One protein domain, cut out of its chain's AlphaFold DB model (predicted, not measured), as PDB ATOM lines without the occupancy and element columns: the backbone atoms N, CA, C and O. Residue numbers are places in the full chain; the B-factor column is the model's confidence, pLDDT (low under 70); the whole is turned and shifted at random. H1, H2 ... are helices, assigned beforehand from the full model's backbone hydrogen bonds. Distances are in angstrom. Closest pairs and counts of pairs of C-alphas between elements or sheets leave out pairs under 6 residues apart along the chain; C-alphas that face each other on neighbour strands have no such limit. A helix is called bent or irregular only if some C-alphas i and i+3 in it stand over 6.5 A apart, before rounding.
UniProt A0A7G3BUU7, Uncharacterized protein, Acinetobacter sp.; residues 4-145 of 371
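Overview. This is residues 4 to 145 of the 371 residues of an uncharacterized protein of Acinetobacter sp. (UniProt A0A7G3BUU7). Three long helices, H1, H7 and H8, lie side by side in an up-and-down bundle, each running against the one before it in the chain; H7 and H8 make a helical hairpin, and H1 runs alongside. Past the last residues of H1 the chain winds through the short H2 and H3, and H4 then crosses back to H7, while H5 and H6 sit near the first residues of H7 and a long loop, residues 75 to 94, reaches away from the bundle. The printed part has 142 residues with nine named helices, H1 to H9 in order, and no named strand; the class is all helix. It is only just compact, close to loose, with a radius of gyration of the C-alphas of 17.1 A, and only just elongated, with spans of 55 by 36 by 29 A.

Along the chain. The longest helix, H1, covers residues 4 to 28, 36.2 A from C-alpha 4 at (209.869, 207.402, 162.066) to C-alpha 28 at (240.008, 219.219, 178.375). H7, residues 101 to 118, measures 26.1 A; it is irregular, with C-alphas 102 and 105 7.2 A apart. H8, residues 123 to 138, measures 22.0 A, and H4, residues 47 to 59, 18.3 A. The shorter helices are H2, residues 34 to 37, H3, residues 39 to 43, H5, residues 67 to 74, H6, residues 95 to 98, and H9, residues 141 to 145. H9 is only just irregular, with C-alphas 142 and 145 6.8 A apart; its last residue is Asn 145, with C-alpha 145 at (232.768, 231.687, 171.551).

Arrangement. H1 touches H8 with residues 4 to 15 alone, closest at the C-alphas of Glu 11 and Ser 127, 6.7 A, at a shallow tilt of 25 degrees, the same way. H7 and H8 touch at a shallow tilt of 15 degrees, opposite ways, with the C-alphas of Ala 109 and Thr 133 closest at 5.2 A. H1 and H7 are close but not clearly touching, closest at Glu 19 and Ile 110, C-alphas 7.1 A apart. H1 only just touches H3, with residues 27 to 28 alone, C-alphas of Lys 27 and Leu 42 closest at 5.7 A. H2 and H3 only just touch, with 3 pairs of C-alphas within 8 A, only at the corner; Leu 34 and Leu 41 are closest, C-alphas 6.9 A apart. H4, with residues 55 to 58 alone, only just touches H7, closest at the C-alphas of His 58 and Asp 104, 7.2 A. H5 and H6 only just touch, C-alphas of Arg 73 and Asp 95 closest at 7.4 A. H9 touches no helix. Every O i to N i+4 pair is within hydrogen-bond range in H1, H4, H5 and H8, against 12 of 14 in H7 and 0 of 1 in both H3 and H9, where 2 of 2 and 1 of 2 O i to N i+3 pairs are; H2 and H6 are too short for an i+4 pair.

Size, cuts and confidence. The C-alphas farthest apart, of Lys 4 and Arg 88, are 55.2 A apart. The printed part has no cut. The link H5 to H6 is long, with 20 residues. Mean pLDDT of the printed part is 74.8, and 48 residues are under 70, among them 28 to 37 and 71 to 100.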
ATOM      1  N   LYS A   4     209.807 207.287 160.593       56.28
ATOM      2  CA  LYS A   4     209.869 207.402 162.066       56.28
ATOM      3  C   LYS A   4     211.210 206.978 162.678       56.28
ATOM      4  O   LYS A   4     211.585 207.533 163.701       56.28
ATOM      5  N   SER A   5     211.902 205.993 162.098       61.41
ATOM      6  CA  SER A   5     213.209 205.551 162.603       61.41
ATOM      7  C   SER A   5     214.315 206.541 162.237       61.41
ATOM      8  O   SER A   5     215.083 206.925 163.105       61.41
ATOM      9  N   ALA A   6     214.322 207.035 160.993       67.12
ATOM     10  CA  ALA A   6     215.305 208.009 160.520       67.12
ATOM     11  C   ALA A   6     215.215 209.349 161.274       67.12
ATOM     12  O   ALA A   6     216.242 209.935 161.610       67.12
ATOM     13  N   ASP A   7     213.996 209.798 161.596       80.38
ATOM     14  CA  ASP A   7     213.782 211.003 162.400       80.38
ATOM     15  C   ASP A   7     214.320 210.818 163.831       80.38
ATOM     16  O   ASP A   7     214.897 211.739 164.399       80.38
ATOM     17  N   LEU A   8     214.181 209.623 164.420       84.50
ATOM     18  CA  LEU A   8     214.679 209.339 165.771       84.50
ATOM     19  C   LEU A   8     216.205 209.267 165.797       84.50
ATOM     20  O   LEU A   8     216.833 209.843 166.686       84.50
ATOM     21  N   ASP A   9     216.792 208.601 164.805       86.88
ATOM     22  CA  ASP A   9     218.240 208.482 164.657       86.88
ATOM     23  C   ASP A   9     218.894 209.862 164.513       86.88
ATOM     24  O   ASP A   9     219.951 210.112 165.091       86.88
ATOM     25  N   TYR A  10     218.235 210.792 163.815       88.25
ATOM     26  CA  TYR A  10     218.688 212.176 163.696       88.25
ATOM     27  C   TYR A  10     218.645 212.938 165.032       88.25
ATOM     28  O   TYR A  10     219.617 213.598 165.405       88.25
ATOM     29  N   GLU A  11     217.550 212.820 165.787       88.12
ATOM     30  CA  GLU A  11     217.425 213.444 167.113       88.12
ATOM     31  C   GLU A  11     218.490 212.911 168.091       88.12
ATOM     32  O   GLU A  11     219.126 213.683 168.816       88.12
ATOM     33  N   ILE A  12     218.733 211.595 168.072       90.00
ATOM     34  CA  ILE A  12     219.786 210.944 168.862       90.00
ATOM     35  C   ILE A  12     221.166 211.439 168.425       90.00
ATOM     36  O   ILE A  12     221.968 211.819 169.276       90.00
ATOM     37  N   PHE A  13     221.430 211.494 167.118       91.44
ATOM     38  CA  PHE A  13     222.700 211.955 166.560       91.44
ATOM     39  C   PHE A  13     223.074 213.359 167.054       91.44
ATOM     40  O   PHE A  13     224.222 213.594 167.440       91.44
ATOM     41  N   LEU A  14     222.117 214.290 167.083       89.31
ATOM     42  CA  LEU A  14     222.364 215.656 167.546       89.31
ATOM     43  C   LEU A  14     222.729 215.709 169.032       89.31
ATOM     44  O   LEU A  14     223.689 216.387 169.412       89.31
ATOM     45  N   ILE A  15     221.991 214.981 169.872       93.19
ATOM     46  CA  ILE A  15     222.273 214.927 171.309       93.19
ATOM     47  C   ILE A  15     223.588 214.192 171.589       93.19
ATOM     48  O   ILE A  15     224.331 214.634 172.459       93.19
ATOM     49  N   ASP A  16     223.940 213.154 170.826       90.00
ATOM     50  CA  ASP A  16     225.236 212.470 170.925       90.00
ATOM     51  C   ASP A  16     226.407 213.435 170.715       90.00
ATOM     52  O   ASP A  16     227.374 213.420 171.483       90.00
ATOM     53  N   HIS A  17     226.331 214.283 169.687       88.88
ATOM     54  CA  HIS A  17     227.392 215.244 169.385       88.88
ATOM     55  C   HIS A  17     227.486 216.334 170.448       88.88
ATOM     56  O   HIS A  17     228.587 216.663 170.896       88.88
ATOM     57  N   LEU A  18     226.340 216.847 170.900       90.44
ATOM     58  CA  LEU A  18     226.284 217.810 171.992       90.44
ATOM     59  C   LEU A  18     226.876 217.226 173.282       90.44
ATOM     60  O   LEU A  18     227.740 217.835 173.908       90.44
ATOM     61  N   GLU A  19     226.451 216.023 173.654       92.31
ATOM     62  CA  GLU A  19     226.904 215.311 174.843       92.31
ATOM     63  C   GLU A  19     228.419 215.069 174.792       92.31
ATOM     64  O   GLU A  19     229.136 215.424 175.728       92.31
ATOM     65  N   ARG A  20     228.942 214.541 173.677       87.06
ATOM     66  CA  ARG A  20     230.392 214.363 173.474       87.06
ATOM     67  C   ARG A  20     231.157 215.671 173.629       87.06
ATOM     68  O   ARG A  20     232.201 215.685 174.280       87.06
ATOM     69  N   PHE A  21     230.641 216.762 173.069       86.81
ATOM     70  CA  PHE A  21     231.274 218.070 173.179       86.81
ATOM     71  C   PHE A  21     231.289 218.585 174.628       86.81
ATOM     72  O   PHE A  21     232.345 218.983 175.116       86.81
ATOM     73  N   VAL A  22     230.172 218.471 175.354       87.94
ATOM     74  CA  VAL A  22     230.079 218.811 176.787       87.94
ATOM     75  C   VAL A  22     231.106 218.029 177.609       87.94
ATOM     76  O   VAL A  22     231.858 218.610 178.392       87.94
ATOM     77  N   PHE A  23     231.196 216.710 177.409       87.19
ATOM     78  CA  PHE A  23     232.173 215.879 178.116       87.19
ATOM     79  C   PHE A  23     233.616 216.195 177.717       87.19
ATOM     80  O   PHE A  23     234.503 216.176 178.572       87.19
ATOM     81  N   SER A  24     233.861 216.526 176.448       82.19
ATOM     82  CA  SER A  24     235.167 216.992 175.980       82.19
ATOM     83  C   SER A  24     235.577 218.287 176.684       82.19
ATOM     84  O   SER A  24     236.702 218.370 177.180       82.19
ATOM     85  N   ASN A  25     234.671 219.259 176.824       79.19
ATOM     86  CA  ASN A  25     234.937 220.503 177.550       79.19
ATOM     87  C   ASN A  25     235.203 220.228 179.033       79.19
ATOM     88  O   ASN A  25     236.227 220.654 179.567       79.19
ATOM     89  N   LEU A  26     234.375 219.406 179.682       79.00
ATOM     90  CA  LEU A  26     234.614 218.979 181.064       79.00
ATOM     91  C   LEU A  26     235.970 218.285 181.242       79.00
ATOM     92  O   LEU A  26     236.586 218.417 182.295       79.00
ATOM     93  N   LYS A  27     236.470 217.558 180.243       75.38
ATOM     94  CA  LYS A  27     237.747 216.838 180.337       75.38
ATOM     95  C   LYS A  27     238.964 217.696 179.996       75.38
ATOM     96  O   LYS A  27     240.016 217.539 180.606       75.38
ATOM     97  N   SER A  28     238.853 218.558 178.994       68.31
ATOM     98  CA  SER A  28     240.008 219.219 178.375       68.31
ATOM     99  C   SER A  28     240.153 220.686 178.764       68.31
ATOM    100  O   SER A  28     241.273 221.205 178.760       68.31
ATOM    101  N   TYR A  29     239.065 221.350 179.161       65.06
ATOM    102  CA  TYR A  29     239.094 222.784 179.402       65.06
ATOM    103  C   TYR A  29     240.018 223.135 180.573       65.06
ATOM    104  O   TYR A  29     240.056 222.461 181.612       65.06
ATOM    105  N   LEU A  30     240.809 224.198 180.403       58.41
ATOM    106  CA  LEU A  30     241.784 224.637 181.407       58.41
ATOM    107  C   LEU A  30     241.098 225.049 182.715       58.41
ATOM    108  O   LEU A  30     241.648 224.843 183.791       58.41
ATOM    109  N   HIS A  31     239.871 225.553 182.608       56.31
ATOM    110  CA  HIS A  31     239.008 225.909 183.731       56.31
ATOM    111  C   HIS A  31     238.005 224.800 184.070       56.31
ATOM    112  O   HIS A  31     236.959 225.075 184.649       56.31
ATOM    113  N   SER A  32     238.287 223.552 183.677       64.12
ATOM    114  CA  SER A  32     237.411 222.431 184.003       64.12
ATOM    115  C   SER A  32     237.196 222.335 185.523       64.12
ATOM    116  O   SER A  32     238.181 222.313 186.270       64.12
ATOM    117  N   PRO A  33     235.942 222.153 185.973       62.62
ATOM    118  CA  PRO A  33     235.612 221.911 187.379       62.62
ATOM    119  C   PRO A  33     236.384 220.758 188.006       62.62
ATOM    120  O   PRO A  33     236.697 220.728 189.199       62.62
ATOM    121  N   LEU A  34     236.650 219.752 187.173       69.88
ATOM    122  CA  LEU A  34     237.216 218.485 187.592       69.88
ATOM    123  C   LEU A  34     238.669 218.652 188.009       69.88
ATOM    124  O   LEU A  34     239.140 217.866 188.818       69.88
ATOM    125  N   ARG A  35     239.362 219.691 187.526       68.44
ATOM    126  CA  ARG A  35     240.731 220.005 187.961       68.44
ATOM    127  C   ARG A  35     240.803 220.289 189.460       68.44
ATOM    128  O   ARG A  35     241.809 219.944 190.072       68.44
ATOM    129  N   THR A  36     239.745 220.851 190.042       65.50
ATOM    130  CA  THR A  36     239.683 221.185 191.470       65.50
ATOM    131  C   THR A  36     238.970 220.104 192.278       65.50
ATOM    132  O   THR A  36     239.424 219.749 193.361       65.50
ATOM    133  N   LEU A  37     237.869 219.551 191.759       68.38
ATOM    134  CA  LEU A  37     237.020 218.619 192.511       68.38
ATOM    135  C   LEU A  37     237.493 217.167 192.449       68.38
ATOM    136  O   LEU A  37     237.460 216.463 193.453       68.38
ATOM    137  N   HIS A  38     237.921 216.706 191.274       74.88
ATOM    138  CA  HIS A  38     238.303 215.314 191.040       74.88
ATOM    139  C   HIS A  38     239.369 215.214 189.932       74.88
ATOM    140  O   HIS A  38     239.093 214.694 188.845       74.88
ATOM    141  N   PRO A  39     240.606 215.689 190.179       75.69
ATOM    142  CA  PRO A  39     241.644 215.805 189.149       75.69
ATOM    143  C   PRO A  39     242.034 214.457 188.531       75.69
ATOM    144  O   PRO A  39     242.449 214.391 187.376       75.69
ATOM    145  N   THR A  40     241.842 213.361 189.265       79.44
ATOM    146  CA  THR A  40     242.072 211.994 188.780       79.44
ATOM    147  C   THR A  40     241.130 211.593 187.644       79.44
ATOM    148  O   THR A  40     241.507 210.760 186.820       79.44
ATOM    149  N   LEU A  41     239.944 212.206 187.528       79.88
ATOM    150  CA  LEU A  41     239.015 211.944 186.423       79.88
ATOM    151  C   LEU A  41     239.561 212.410 185.073       79.88
ATOM    152  O   LEU A  41     239.240 211.817 184.045       79.88
ATOM    153  N   LEU A  42     240.442 213.410 185.066       76.50
ATOM    154  CA  LEU A  42     241.090 213.904 183.848       76.50
ATOM    155  C   LEU A  42     242.020 212.852 183.224       76.50
ATOM    156  O   LEU A  42     242.261 212.870 182.018       76.50
ATOM    157  N   LEU A  43     242.507 211.909 184.036       79.62
ATOM    158  CA  LEU A  43     243.399 210.826 183.617       79.62
ATOM    159  C   LEU A  43     242.640 209.608 183.064       79.62
ATOM    160  O   LEU A  43     243.257 208.681 182.532       79.62
ATOM    161  N   VAL A  44     241.306 209.582 183.171       83.62
ATOM    162  CA  VAL A  44     240.486 208.468 182.682       83.62
ATOM    163  C   VAL A  44     240.529 208.441 181.153       83.62
ATOM    164  O   VAL A  44     240.045 209.351 180.480       83.62
ATOM    165  N   LYS A  45     241.112 207.383 180.583       79.88
ATOM    166  CA  LYS A  45     241.271 207.245 179.125       79.88
ATOM    167  C   LYS A  45     239.969 206.872 178.411       79.88
ATOM    168  O   LYS A  45     239.696 207.420 177.352       79.88
ATOM    169  N   SER A  46     239.168 205.984 179.002       87.00
ATOM    170  CA  SER A  46     237.879 205.555 178.437       87.00
ATOM    171  C   SER A  46     236.840 206.675 178.531       87.00
ATOM    172  O   SER A  46     236.575 207.191 179.617       87.00
ATOM    173  N   GLU A  47     236.247 207.038 177.393       81.81
ATOM    174  CA  GLU A  47     235.181 208.041 177.322       81.81
ATOM    175  C   GLU A  47     233.933 207.588 178.086       81.81
ATOM    176  O   GLU A  47     233.404 208.345 178.892       81.81
ATOM    177  N   GLU A  48     233.506 206.340 177.903       85.38
ATOM    178  CA  GLU A  48     232.342 205.775 178.593       85.38
ATOM    179  C   GLU A  48     232.528 205.785 180.108       85.38
ATOM    180  O   GLU A  48     231.663 206.255 180.844       85.38
ATOM    181  N   ARG A  49     233.704 205.357 180.586       85.69
ATOM    182  CA  ARG A  49     234.014 205.375 182.018       85.69
ATOM    183  C   ARG A  49     234.019 206.797 182.574       85.69
ATOM    184  O   ARG A  49     233.528 207.014 183.679       85.69
ATOM    185  N   PHE A  50     234.552 207.758 181.819       86.81
ATOM    186  CA  PHE A  50     234.516 209.170 182.196       86.81
ATOM    187  C   PHE A  50     233.071 209.684 182.275       86.81
ATOM    188  O   PHE A  50     232.685 210.237 183.301       86.81
ATOM    189  N   LYS A  51     232.244 209.420 181.255       89.38
ATOM    190  CA  LYS A  51     230.817 209.776 181.223       89.38
ATOM    191  C   LYS A  51     230.058 209.224 182.428       89.38
ATOM    192  O   LYS A  51     229.388 209.983 183.127       89.38
ATOM    193  N   SER A  52     230.205 207.931 182.721       87.31
ATOM    194  CA  SER A  52     229.564 207.299 183.881       87.31
ATOM    195  C   SER A  52     229.980 207.952 185.197       87.31
ATOM    196  O   SER A  52     229.136 208.188 186.057       87.31
ATOM    197  N   MET A  53     231.264 208.290 185.350       87.00
ATOM    198  CA  MET A  53     231.766 208.963 186.550       87.00
ATOM    199  C   MET A  53     231.192 210.373 186.698       87.00
ATOM    200  O   MET A  53     230.765 210.737 187.787       87.00
ATOM    201  N   ILE A  54     231.112 211.153 185.622       88.25
ATOM    202  CA  ILE A  54     230.499 212.485 185.672       88.25
ATOM    203  C   ILE A  54     229.008 212.403 185.985       88.25
ATOM    204  O   ILE A  54     228.526 213.168 186.814       88.25
ATOM    205  N   TYR A  55     228.272 211.462 185.391       90.00
ATOM    206  CA  TYR A  55     226.860 211.287 185.726       90.00
ATOM    207  C   TYR A  55     226.637 210.806 187.157       90.00
ATOM    208  O   TYR A  55     225.648 211.201 187.775       90.00
ATOM    209  N   TYR A  56     227.557 210.010 187.701       88.94
ATOM    210  CA  TYR A  56     227.560 209.673 189.119       88.94
ATOM    211  C   TYR A  56     227.764 210.929 189.977       88.94
ATOM    212  O   TYR A  56     226.954 211.190 190.864       88.94
ATOM    213  N   LEU A  57     228.762 211.761 189.662       86.75
ATOM    214  CA  LEU A  57     228.984 213.033 190.357       86.75
ATOM    215  C   LEU A  57     227.774 213.980 190.253       86.75
ATOM    216  O   LEU A  57     227.428 214.652 191.221       86.75
ATOM    217  N   HIS A  58     227.101 214.006 189.101       88.62
ATOM    218  CA  HIS A  58     225.843 214.733 188.906       88.62
ATOM    219  C   HIS A  58     224.723 214.188 189.800       88.62
ATOM    220  O   HIS A  58     224.002 214.967 190.407       88.62
ATOM    221  N   SER A  59     224.601 212.862 189.943       86.31
ATOM    222  CA  SER A  59     223.560 212.241 190.781       86.31
ATOM    223  C   SER A  59     223.730 212.448 192.287       86.31
ATOM    224  O   SER A  59     222.745 212.362 193.011       86.31
ATOM    225  N   ILE A  60     224.949 212.727 192.753       87.38
ATOM    226  CA  ILE A  60     225.229 213.071 194.158       87.38
ATOM    227  C   ILE A  60     225.221 214.589 194.391       87.38
ATOM    228  O   ILE A  60     225.830 215.072 195.342       87.38
ATOM    229  N   ASP A  61     224.568 215.342 193.502       84.81
ATOM    230  CA  ASP A  61     224.393 216.793 193.573       84.81
ATOM    231  C   ASP A  61     225.703 217.613 193.550       84.81
ATOM    232  O   ASP A  61     225.689 218.813 193.823       84.81
ATOM    233  N   LEU A  62     226.846 217.035 193.146       81.50
ATOM    234  CA  LEU A  62     228.116 217.782 193.078       81.50
ATOM    235  C   LEU A  62     228.087 218.884 192.007       81.50
ATOM    236  O   LEU A  62     228.774 219.899 192.106       81.50
ATOM    237  N   PHE A  63     227.278 218.667 190.974       79.38
ATOM    238  CA  PHE A  63     227.024 219.623 189.907       79.38
ATOM    239  C   PHE A  63     225.822 220.515 190.202       79.38
ATOM    240  O   PHE A  63     225.559 221.391 189.401       79.38
ATOM    241  N   LYS A  64     225.088 220.321 191.301       83.44
ATOM    242  CA  LYS A  64     223.813 221.008 191.504       83.44
ATOM    243  C   LYS A  64     223.999 222.509 191.674       83.44
ATOM    244  O   LYS A  64     224.760 222.959 192.539       83.44
ATOM    245  N   GLU A  65     223.277 223.274 190.868       78.56
ATOM    246  CA  GLU A  65     223.239 224.730 190.954       78.56
ATOM    247  C   GLU A  65     221.997 225.163 191.737       78.56
ATOM    248  O   GLU A  65     220.876 224.768 191.419       78.56
ATOM    249  N   SER A  66     222.171 225.960 192.795       76.25
ATOM    250  CA  SER A  66     221.018 226.597 193.444       76.25
ATOM    251  C   SER A  66     220.460 227.721 192.567       76.25
ATOM    252  O   SER A  66     221.199 228.337 191.805       76.25
ATOM    253  N   GLU A  67     219.174 228.056 192.713       67.06
ATOM    254  CA  GLU A  67     218.567 229.142 191.927       67.06
ATOM    255  C   GLU A  67     219.303 230.477 192.139       67.06
ATOM    256  O   GLU A  67     219.504 231.234 191.200       67.06
ATOM    257  N   ILE A  68     219.811 230.735 193.349       63.88
ATOM    258  CA  ILE A  68     220.628 231.920 193.647       63.88
ATOM    259  C   ILE A  68     221.947 231.889 192.861       63.88
ATOM    260  O   ILE A  68     222.332 232.889 192.259       63.88
ATOM    261  N   GLU A  69     222.640 230.749 192.834       66.94
ATOM    262  CA  GLU A  69     223.886 230.589 192.072       66.94
ATOM    263  C   GLU A  69     223.654 230.737 190.567       66.94
ATOM    264  O   GLU A  69     224.430 231.410 189.889       66.94
ATOM    265  N   LYS A  70     222.540 230.202 190.071       70.88
ATOM    266  CA  LYS A  70     222.091 230.363 188.692       70.88
ATOM    267  C   LYS A  70     221.800 231.821 188.349       70.88
ATOM    268  O   LYS A  70     222.242 232.297 187.305       70.88
ATOM    269  N   GLN A  71     221.111 232.556 189.221       61.00
ATOM    270  CA  GLN A  71     220.867 233.991 189.038       61.00
ATOM    271  C   GLN A  71     222.182 234.780 189.023       61.00
ATOM    272  O   GLN A  71     222.368 235.624 188.153       61.00
ATOM    273  N   ILE A  72     223.134 234.456 189.904       59.78
ATOM    274  CA  ILE A  72     224.479 235.056 189.901       59.78
ATOM    275  C   ILE A  72     225.226 234.733 188.596       59.78
ATOM    276  O   ILE A  72     225.895 235.601 188.047       59.78
ATOM    277  N   ARG A  73     225.108 233.515 188.060       65.81
ATOM    278  CA  ARG A  73     225.735 233.117 186.789       65.81
ATOM    279  C   ARG A  73     225.123 233.816 185.576       65.81
ATOM    280  O   ARG A  73     225.851 234.276 184.697       65.81
ATOM    281  N   LEU A  74     223.794 233.840 185.486       57.91
ATOM    282  CA  LEU A  74     223.059 234.436 184.364       57.91
ATOM    283  C   LEU A  74     223.134 235.966 184.399       57.91
ATOM    284  O   LEU A  74     223.260 236.616 183.359       57.91
ATOM    285  N   TYR A  75     223.129 236.528 185.606       52.88
ATOM    286  CA  TYR A  75     223.183 237.955 185.887       52.88
ATOM    287  C   TYR A  75     224.320 238.245 186.875       52.88
ATOM    288  O   TYR A  75     224.071 238.638 188.016       52.88
ATOM    289  N   PRO A  76     225.592 238.155 186.436       48.69
ATOM    290  CA  PRO A  76     226.762 238.413 187.287       48.69
ATOM    291  C   PRO A  76     226.872 239.873 187.762       48.69
ATOM    292  O   PRO A  76     227.835 240.250 188.430       48.69
ATOM    293  N   TYR A  77     225.875 240.696 187.431       48.44
ATOM    294  CA  TYR A  77     225.745 242.104 187.763       48.44
ATOM    295  C   TYR A  77     224.416 242.367 188.484       48.44
ATOM    296  O   TYR A  77     223.590 243.150 188.024       48.44
ATOM    297  N   LEU A  78     224.203 241.718 189.626       42.00
ATOM    298  CA  LEU A  78     223.323 242.263 190.657       42.00
ATOM    299  C   LEU A  78     224.131 243.310 191.428       42.00
ATOM    300  O   LEU A  78     224.816 243.004 192.401       42.00
ATOM    301  N   ASP A  79     224.136 244.540 190.916       40.94
ATOM    302  CA  ASP A  79     224.667 245.692 191.642       40.94
ATOM    303  C   ASP A  79     223.639 246.102 192.718       40.94
ATOM    304  O   ASP A  79     222.488 246.387 192.355       40.94
ATOM    305  N   PRO A  80     224.011 246.153 194.012       38.41
ATOM    306  CA  PRO A  80     223.137 246.633 195.083       38.41
ATOM    307  C   PRO A  80     222.553 248.032 194.829       38.41
ATOM    308  O   PRO A  80     221.533 248.378 195.419       38.41
ATOM    309  N   GLU A  81     223.172 248.844 193.962       37.84
ATOM    310  CA  GLU A  81     222.649 250.163 193.576       37.84
ATOM    311  C   GLU A  81     221.426 250.091 192.642       37.84
ATOM    312  O   GLU A  81     220.659 251.049 192.571       37.84
ATOM    313  N   THR A  82     221.202 248.963 191.960       37.44
ATOM    314  CA  THR A  82     220.069 248.765 191.028       37.44
ATOM    315  C   THR A  82     219.018 247.764 191.514       37.44
ATOM    316  O   THR A  82     217.927 247.726 190.952       37.44
ATOM    317  N   ASN A  83     219.306 246.998 192.574       37.03
ATOM    318  CA  ASN A  83     218.364 246.091 193.238       37.03
ATOM    319  C   ASN A  83     218.485 246.223 194.772       37.03
ATOM    320  O   ASN A  83     219.321 245.548 195.386       37.03
ATOM    321  N   PRO A  84     217.685 247.098 195.410       35.69
ATOM    322  CA  PRO A  84     217.747 247.308 196.852       35.69
ATOM    323  C   PRO A  84     217.250 246.054 197.588       35.69
ATOM    324  O   PRO A  84     216.075 245.710 197.521       35.69
ATOM    325  N   GLY A  85     218.161 245.362 198.281       40.91
ATOM    326  CA  GLY A  85     217.858 244.153 199.062       40.91
ATOM    327  C   GLY A  85     218.954 243.080 199.063       40.91
ATOM    328  O   GLY A  85     218.887 242.159 199.872       40.91
ATOM    329  N   VAL A  86     219.972 243.189 198.201       43.31
ATOM    330  CA  VAL A  86     221.092 242.231 198.147       43.31
ATOM    331  C   VAL A  86     222.253 242.731 199.017       43.31
ATOM    332  O   VAL A  86     222.783 243.822 198.789       43.31
ATOM    333  N   GLU A  87     222.633 241.960 200.043       42.50
ATOM    334  CA  GLU A  87     223.739 242.296 200.950       42.50
ATOM    335  C   GLU A  87     225.076 242.421 200.197       42.50
ATOM    336  O   GLU A  87     225.419 241.606 199.343       42.50
ATOM    337  N   ARG A  88     225.859 243.456 200.535       41.81
ATOM    338  CA  ARG A  88     227.112 243.832 199.846       41.81
ATOM    339  C   ARG A  88     228.258 242.821 199.994       41.81
ATOM    340  O   ARG A  88     229.258 242.962 199.291       41.81
ATOM    341  N   ASP A  89     228.123 241.838 200.882       39.31
ATOM    342  CA  ASP A  89     229.214 240.946 201.295       39.31
ATOM    343  C   ASP A  89     229.224 239.575 200.604       39.31
ATOM    344  O   ASP A  89     230.112 238.759 200.863       39.31
ATOM    345  N   THR A  90     228.332 239.313 199.643       41.38
ATOM    346  CA  THR A  90     228.507 238.154 198.755       41.38
ATOM    347  C   THR A  90     229.587 238.470 197.724       41.38
ATOM    348  O   THR A  90     229.318 238.947 196.620       41.38
ATOM    349  N   VAL A  91     230.839 238.249 198.122       42.97
ATOM    350  CA  VAL A  91     232.025 238.299 197.264       42.97
ATOM    351  C   VAL A  91     231.727 237.602 195.935       42.97
ATOM    352  O   VAL A  91     231.309 236.445 195.903       42.97
ATOM    353  N   ARG A  92     231.932 238.344 194.839       52.03
ATOM    354  CA  ARG A  92     231.832 237.876 193.451       52.03
ATOM    355  C   ARG A  92     232.592 236.560 193.294       52.03
ATOM    356  O   ARG A  92     233.820 236.580 193.334       52.03
ATOM    357  N   LYS A  93     231.884 235.458 193.055       48.78
ATOM    358  CA  LYS A  93     232.532 234.243 192.569       48.78
ATOM    359  C   LYS A  93     232.892 234.442 191.102       48.78
ATOM    360  O   LYS A  93     232.024 234.807 190.310       48.78
ATOM    361  N   LEU A  94     234.162 234.267 190.734       50.62
ATOM    362  CA  LEU A  94     234.534 234.233 189.315       50.62
ATOM    363  C   LEU A  94     233.818 233.062 188.621       50.62
ATOM    364  O   LEU A  94     233.541 232.051 189.259       50.62
ATOM    365  N   ASP A  95     233.598 233.140 187.303       50.31
ATOM    366  CA  ASP A  95     233.053 232.021 186.509       50.31
ATOM    367  C   ASP A  95     233.823 230.708 186.773       50.31
ATOM    368  O   ASP A  95     233.241 229.627 186.802       50.31
ATOM    369  N   SER A  96     235.131 230.799 187.043       51.94
ATOM    370  CA  SER A  96     235.996 229.677 187.428       51.94
ATOM    371  C   SER A  96     235.668 229.035 188.779       51.94
ATOM    372  O   SER A  96     236.008 227.880 188.999       51.94
ATOM    373  N   GLU A  97     235.032 229.771 189.688       51.28
ATOM    374  CA  GLU A  97     234.645 229.326 191.033       51.28
ATOM    375  C   GLU A  97     233.244 228.691 191.063       51.28
ATOM    376  O   GLU A  97     232.853 228.092 192.065       51.28
ATOM    377  N   MET A  98     232.496 228.806 189.962       57.66
ATOM    378  CA  MET A  98     231.135 228.284 189.806       57.66
ATOM    379  C   MET A  98     231.081 227.016 188.923       57.66
ATOM    380  O   MET A  98     230.068 226.326 188.865       57.66
ATOM    381  N   LEU A  99     232.192 226.652 188.277       61.28
ATOM    382  CA  LEU A  99     232.388 225.430 187.486       61.28
ATOM    383  C   LEU A  99     232.703 224.278 188.458       61.28
ATOM    384  O   LEU A  99     233.842 224.198 188.919       61.28
ATOM    385  N   PRO A 100     231.725 223.433 188.864       60.03
ATOM    386  CA  PRO A 100     230.949 222.513 188.001       60.03
ATOM    387  C   PRO A 100     229.480 222.846 187.788       60.03
ATOM    388  O   PRO A 100     228.846 222.229 186.934       60.03
ATOM    389  N   LYS A 101     228.935 223.783 188.556       71.94
ATOM    390  CA  LYS A 101     227.491 223.946 188.716       71.94
ATOM    391  C   LYS A 101     226.784 224.384 187.438       71.94
ATOM    392  O   LYS A 101     225.654 223.999 187.181       71.94
ATOM    393  N   HIS A 102     227.509 225.068 186.559       73.12
ATOM    394  CA  HIS A 102     227.007 225.531 185.263       73.12
ATOM    395  C   HIS A 102     226.513 224.404 184.344       73.12
ATOM    396  O   HIS A 102     225.667 224.632 183.481       73.12
ATOM    397  N   TYR A 103     227.038 223.188 184.521       84.69
ATOM    398  CA  TYR A 103     226.661 222.041 183.703       84.69
ATOM    399  C   TYR A 103     225.427 221.302 184.235       84.69
ATOM    400  O   TYR A 103     224.984 220.367 183.572       84.69
ATOM    401  N   ASP A 104     224.852 221.689 185.381       87.88
ATOM    402  CA  ASP A 104     223.701 220.994 185.970       87.88
ATOM    403  C   ASP A 104     222.525 220.882 184.998       87.88
ATOM    404  O   ASP A 104     222.049 219.789 184.687       87.88
ATOM    405  N   GLU A 105     222.081 222.027 184.476       86.69
ATOM    406  CA  GLU A 105     220.907 222.113 183.611       86.69
ATOM    407  C   GLU A 105     221.136 221.356 182.302       86.69
ATOM    408  O   GLU A 105     220.252 220.637 181.834       86.69
ATOM    409  N   VAL A 106     222.351 221.454 181.752       90.62
ATOM    410  CA  VAL A 106     222.758 220.768 180.520       90.62
ATOM    411  C   VAL A 106     222.773 219.252 180.731       90.62
ATOM    412  O   VAL A 106     222.156 218.513 179.963       90.62
ATOM    413  N   LEU A 107     223.431 218.768 181.790       92.31
ATOM    414  CA  LEU A 107     223.510 217.338 182.109       92.31
ATOM    415  C   LEU A 107     222.131 216.766 182.448       92.31
ATOM    416  O   LEU A 107     221.797 215.661 182.015       92.31
ATOM    417  N   THR A 108     221.307 217.525 183.172       92.06
ATOM    418  CA  THR A 108     219.921 217.167 183.483       92.06
ATOM    419  C   THR A 108     219.073 217.062 182.217       92.06
ATOM    420  O   THR A 108     218.334 216.087 182.063       92.06
ATOM    421  N   ALA A 109     219.184 218.018 181.293       91.69
ATOM    422  CA  ALA A 109     218.442 218.010 180.035       91.69
ATOM    423  C   ALA A 109     218.833 216.820 179.145       91.69
ATOM    424  O   ALA A 109     217.958 216.078 178.697       91.69
ATOM    425  N   ILE A 110     220.138 216.551 179.000       94.69
ATOM    426  CA  ILE A 110     220.636 215.376 178.270       94.69
ATOM    427  C   ILE A 110     220.104 214.082 178.906       94.69
ATOM    428  O   ILE A 110     219.573 213.227 178.200       94.69
ATOM    429  N   LYS A 111     220.160 213.939 180.240       94.00
ATOM    430  CA  LYS A 111     219.615 212.758 180.942       94.00
ATOM    431  C   LYS A 111     218.119 212.571 180.692       94.00
ATOM    432  O   LYS A 111     217.691 211.447 180.436       94.00
ATOM    433  N   LYS A 112     217.328 213.649 180.738       92.06
ATOM    434  CA  LYS A 112     215.883 213.603 180.444       92.06
ATOM    435  C   LYS A 112     215.615 213.141 179.015       92.06
ATOM    436  O   LYS A 112     214.762 212.279 178.814       92.06
ATOM    437  N   PHE A 113     216.368 213.655 178.043       94.62
ATOM    438  CA  PHE A 113     216.278 213.207 176.655       94.62
ATOM    439  C   PHE A 113     216.604 211.711 176.521       94.62
ATOM    440  O   PHE A 113     215.806 210.953 175.974       94.62
ATOM    441  N   ARG A 114     217.732 211.256 177.087       92.12
ATOM    442  CA  ARG A 114     218.148 209.842 177.058       92.12
ATOM    443  C   ARG A 114     217.098 208.923 177.676       92.12
ATOM    444  O   ARG A 114     216.785 207.884 177.103       92.12
ATOM    445  N   PHE A 115     216.526 209.327 178.808       92.06
ATOM    446  CA  PHE A 115     215.453 208.590 179.466       92.06
ATOM    447  C   PHE A 115     214.199 208.503 178.584       92.06
ATOM    448  O   PHE A 115     213.605 207.435 178.470       92.06
ATOM    449  N   ALA A 116     213.805 209.589 177.914       90.25
ATOM    450  CA  ALA A 116     212.658 209.579 177.006       90.25
ATOM    451  C   ALA A 116     212.873 208.653 175.795       90.25
ATOM    452  O   ALA A 116     211.966 207.907 175.427       90.25
ATOM    453  N   VAL A 117     214.084 208.639 175.224       90.75
ATOM    454  CA  VAL A 117     214.457 207.711 174.143       90.75
ATOM    455  C   VAL A 117     214.401 206.256 174.625       90.75
ATOM    456  O   VAL A 117     213.795 205.415 173.964       90.75
ATOM    457  N   GLN A 118     214.970 205.956 175.798       90.69
ATOM    458  CA  GLN A 118     214.961 204.606 176.381       90.69
ATOM    459  C   GLN A 118     213.545 204.088 176.658       90.69
ATOM    460  O   GLN A 118     213.269 202.912 176.434       90.69
ATOM    461  N   ASN A 119     212.638 204.962 177.100       89.44
ATOM    462  CA  ASN A 119     211.240 204.617 177.372       89.44
ATOM    463  C   ASN A 119     210.328 204.709 176.136       89.44
ATOM    464  O   ASN A 119     209.110 204.644 176.283       89.44
ATOM    465  N   GLN A 120     210.893 204.862 174.931       85.00
ATOM    466  CA  GLN A 120     210.153 204.896 173.661       85.00
ATOM    467  C   GLN A 120     209.019 205.934 173.646       85.00
ATOM    468  O   GLN A 120     207.933 205.710 173.106       85.00
ATOM    469  N   VAL A 121     209.276 207.088 174.260       84.31
ATOM    470  CA  VAL A 121     208.338 208.208 174.299       84.31
ATOM    471  C   VAL A 121     208.049 208.705 172.870       84.31
ATOM    472  O   VAL A 121     208.878 208.595 171.971       84.31
ATOM    473  N   GLY A 122     206.850 209.246 172.625       84.50
ATOM    474  CA  GLY A 122     206.439 209.687 171.288       84.50
ATOM    475  C   GLY A 122     207.384 210.727 170.662       84.50
ATOM    476  O   GLY A 122     207.824 211.661 171.330       84.50
ATOM    477  N   MET A 123     207.623 210.612 169.350       87.19
ATOM    478  CA  MET A 123     208.574 211.445 168.586       87.19
ATOM    479  C   MET A 123     208.422 212.955 168.788       87.19
ATOM    480  O   MET A 123     209.417 213.668 168.865       87.19
ATOM    481  N   HIS A 124     207.187 213.448 168.926       84.38
ATOM    482  CA  HIS A 124     206.935 214.861 169.218       84.38
ATOM    483  C   HIS A 124     207.619 215.304 170.518       84.38
ATOM    484  O   HIS A 124     208.299 216.323 170.551       84.38
ATOM    485  N   GLN A 125     207.481 214.518 171.588       82.19
ATOM    486  CA  GLN A 125     208.094 214.829 172.878       82.19
ATOM    487  C   GLN A 125     209.622 214.679 172.829       82.19
ATOM    488  O   GLN A 125     210.318 215.479 173.443       82.19
ATOM    489  N   ILE A 126     210.151 213.716 172.063       88.19
ATOM    490  CA  ILE A 126     211.601 213.566 171.846       88.19
ATOM    491  C   ILE A 126     212.180 214.807 171.150       88.19
ATOM    492  O   ILE A 126     213.158 215.374 171.635       88.19
ATOM    493  N   SER A 127     211.544 215.277 170.073       87.62
ATOM    494  CA  SER A 127     211.940 216.508 169.373       87.62
ATOM    495  C   SER A 127     211.889 217.729 170.300       87.62
ATOM    496  O   SER A 127     212.815 218.537 170.309       87.62
ATOM    497  N   GLU A 128     210.835 217.870 171.112       84.56
ATOM    498  CA  GLU A 128     210.743 218.972 172.079       84.56
ATOM    499  C   GLU A 128     211.851 218.909 173.138       84.56
ATOM    500  O   GLU A 128     212.496 219.920 173.411       84.56
ATOM    501  N   LEU A 129     212.160 217.725 173.672       88.56
ATOM    502  CA  LEU A 129     213.270 217.547 174.613       88.56
ATOM    503  C   LEU A 129     214.628 217.858 173.970       88.56
ATOM    504  O   LEU A 129     215.485 218.464 174.621       88.56
ATOM    505  N   ARG A 130     214.837 217.504 172.693       92.62
ATOM    506  CA  ARG A 130     216.057 217.884 171.966       92.62
ATOM    507  C   ARG A 130     216.158 219.393 171.819       92.62
ATOM    508  O   ARG A 130     217.203 219.950 172.143       92.62
ATOM    509  N   LYS A 131     215.090 220.065 171.375       87.81
ATOM    510  CA  LYS A 131     215.061 221.534 171.253       87.81
ATOM    511  C   LYS A 131     215.346 222.210 172.591       87.81
ATOM    512  O   LYS A 131     216.192 223.092 172.642       87.81
ATOM    513  N   GLN A 132     214.713 221.753 173.672       86.62
ATOM    514  CA  GLN A 132     214.966 222.262 175.023       86.62
ATOM    515  C   GLN A 132     216.429 222.077 175.437       86.62
ATOM    516  O   GLN A 132     217.044 223.004 175.955       86.62
ATOM    517  N   THR A 133     217.014 220.907 175.165       90.75
ATOM    518  CA  THR A 133     218.423 220.633 175.489       90.75
ATOM    519  C   THR A 133     219.365 221.553 174.708       90.75
ATOM    520  O   THR A 133     220.286 222.130 175.286       90.75
ATOM    521  N   PHE A 134     219.111 221.743 173.410       90.56
ATOM    522  CA  PHE A 134     219.877 222.667 172.574       90.56
ATOM    523  C   PHE A 134     219.698 224.123 172.997       90.56
ATOM    524  O   PHE A 134     220.677 224.855 172.982       90.56
ATOM    525  N   HIS A 135     218.505 224.534 173.424       84.06
ATOM    526  CA  HIS A 135     218.249 225.875 173.950       84.06
ATOM    527  C   HIS A 135     219.019 226.138 175.247       84.06
ATOM    528  O   HIS A 135     219.739 227.130 175.341       84.06
ATOM    529  N   ILE A 136     218.970 225.208 176.208       83.81
ATOM    530  CA  ILE A 136     219.752 225.306 177.451       83.81
ATOM    531  C   ILE A 136     221.247 225.433 177.131       83.81
ATOM    532  O   ILE A 136     221.931 226.298 177.677       83.81
ATOM    533  N   TYR A 137     221.760 224.608 176.213       87.06
ATOM    534  CA  TYR A 137     223.173 224.672 175.854       87.06
ATOM    535  C   TYR A 137     223.538 225.898 175.013       87.06
ATOM    536  O   TYR A 137     224.635 226.428 175.149       87.06
ATOM    537  N   ALA A 138     222.635 226.389 174.167       82.06
ATOM    538  CA  ALA A 138     222.871 227.540 173.306       82.06
ATOM    539  C   ALA A 138     223.207 228.812 174.094       82.06
ATOM    540  O   ALA A 138     223.959 229.646 173.587       82.06
ATOM    541  N   PHE A 139     222.738 228.927 175.337       74.44
ATOM    542  CA  PHE A 139     223.078 230.016 176.261       74.44
ATOM    543  C   PHE A 139     224.073 229.628 177.352       74.44
ATOM    544  O   PHE A 139     224.319 230.405 178.279       74.44
ATOM    545  N   HIS A 140     224.660 228.440 177.258       78.50
ATOM    546  CA  HIS A 140     225.712 228.020 178.162       78.50
ATOM    547  C   HIS A 140     226.994 228.840 177.937       78.50
ATOM    548  O   HIS A 140     227.236 229.391 176.867       78.50
ATOM    549  N   GLN A 141     227.865 228.910 178.945       71.25
ATOM    550  CA  GLN A 141     229.126 229.659 178.857       71.25
ATOM    551  C   GLN A 141     229.984 229.226 177.658       71.25
ATOM    552  O   GLN A 141     230.602 230.062 176.997       71.25
ATOM    553  N   ASP A 142     229.996 227.924 177.374       74.62
ATOM    554  CA  ASP A 142     230.798 227.306 176.314       74.62
ATOM    555  C   ASP A 142     230.451 227.843 174.917       74.62
ATOM    556  O   ASP A 142     231.290 227.812 174.021       74.62
ATOM    557  N   THR A 143     229.245 228.387 174.719       72.06
ATOM    558  CA  THR A 143     228.804 228.933 173.428       72.06
ATOM    559  C   THR A 143     229.083 230.429 173.275       72.06
ATOM    560  O   THR A 143     228.832 230.981 172.201       72.06
ATOM    561  N   LYS A 144     229.671 231.096 174.288       67.50
ATOM    562  CA  LYS A 144     230.114 232.503 174.179       67.50
ATOM    563  C   LYS A 144     231.103 232.714 173.034       67.50
ATOM    564  O   LYS A 144     231.090 233.772 172.413       67.50
ATOM    565  N   ASN A 145     231.944 231.719 172.752       68.75
ATOM    566  CA  ASN A 145     232.768 231.687 171.551       68.75
ATOM    567  C   ASN A 145     232.300 230.551 170.634       68.75
ATOM    568  O   ASN A 145     232.859 229.455 170.639       68.75
TER     569      ASN A 145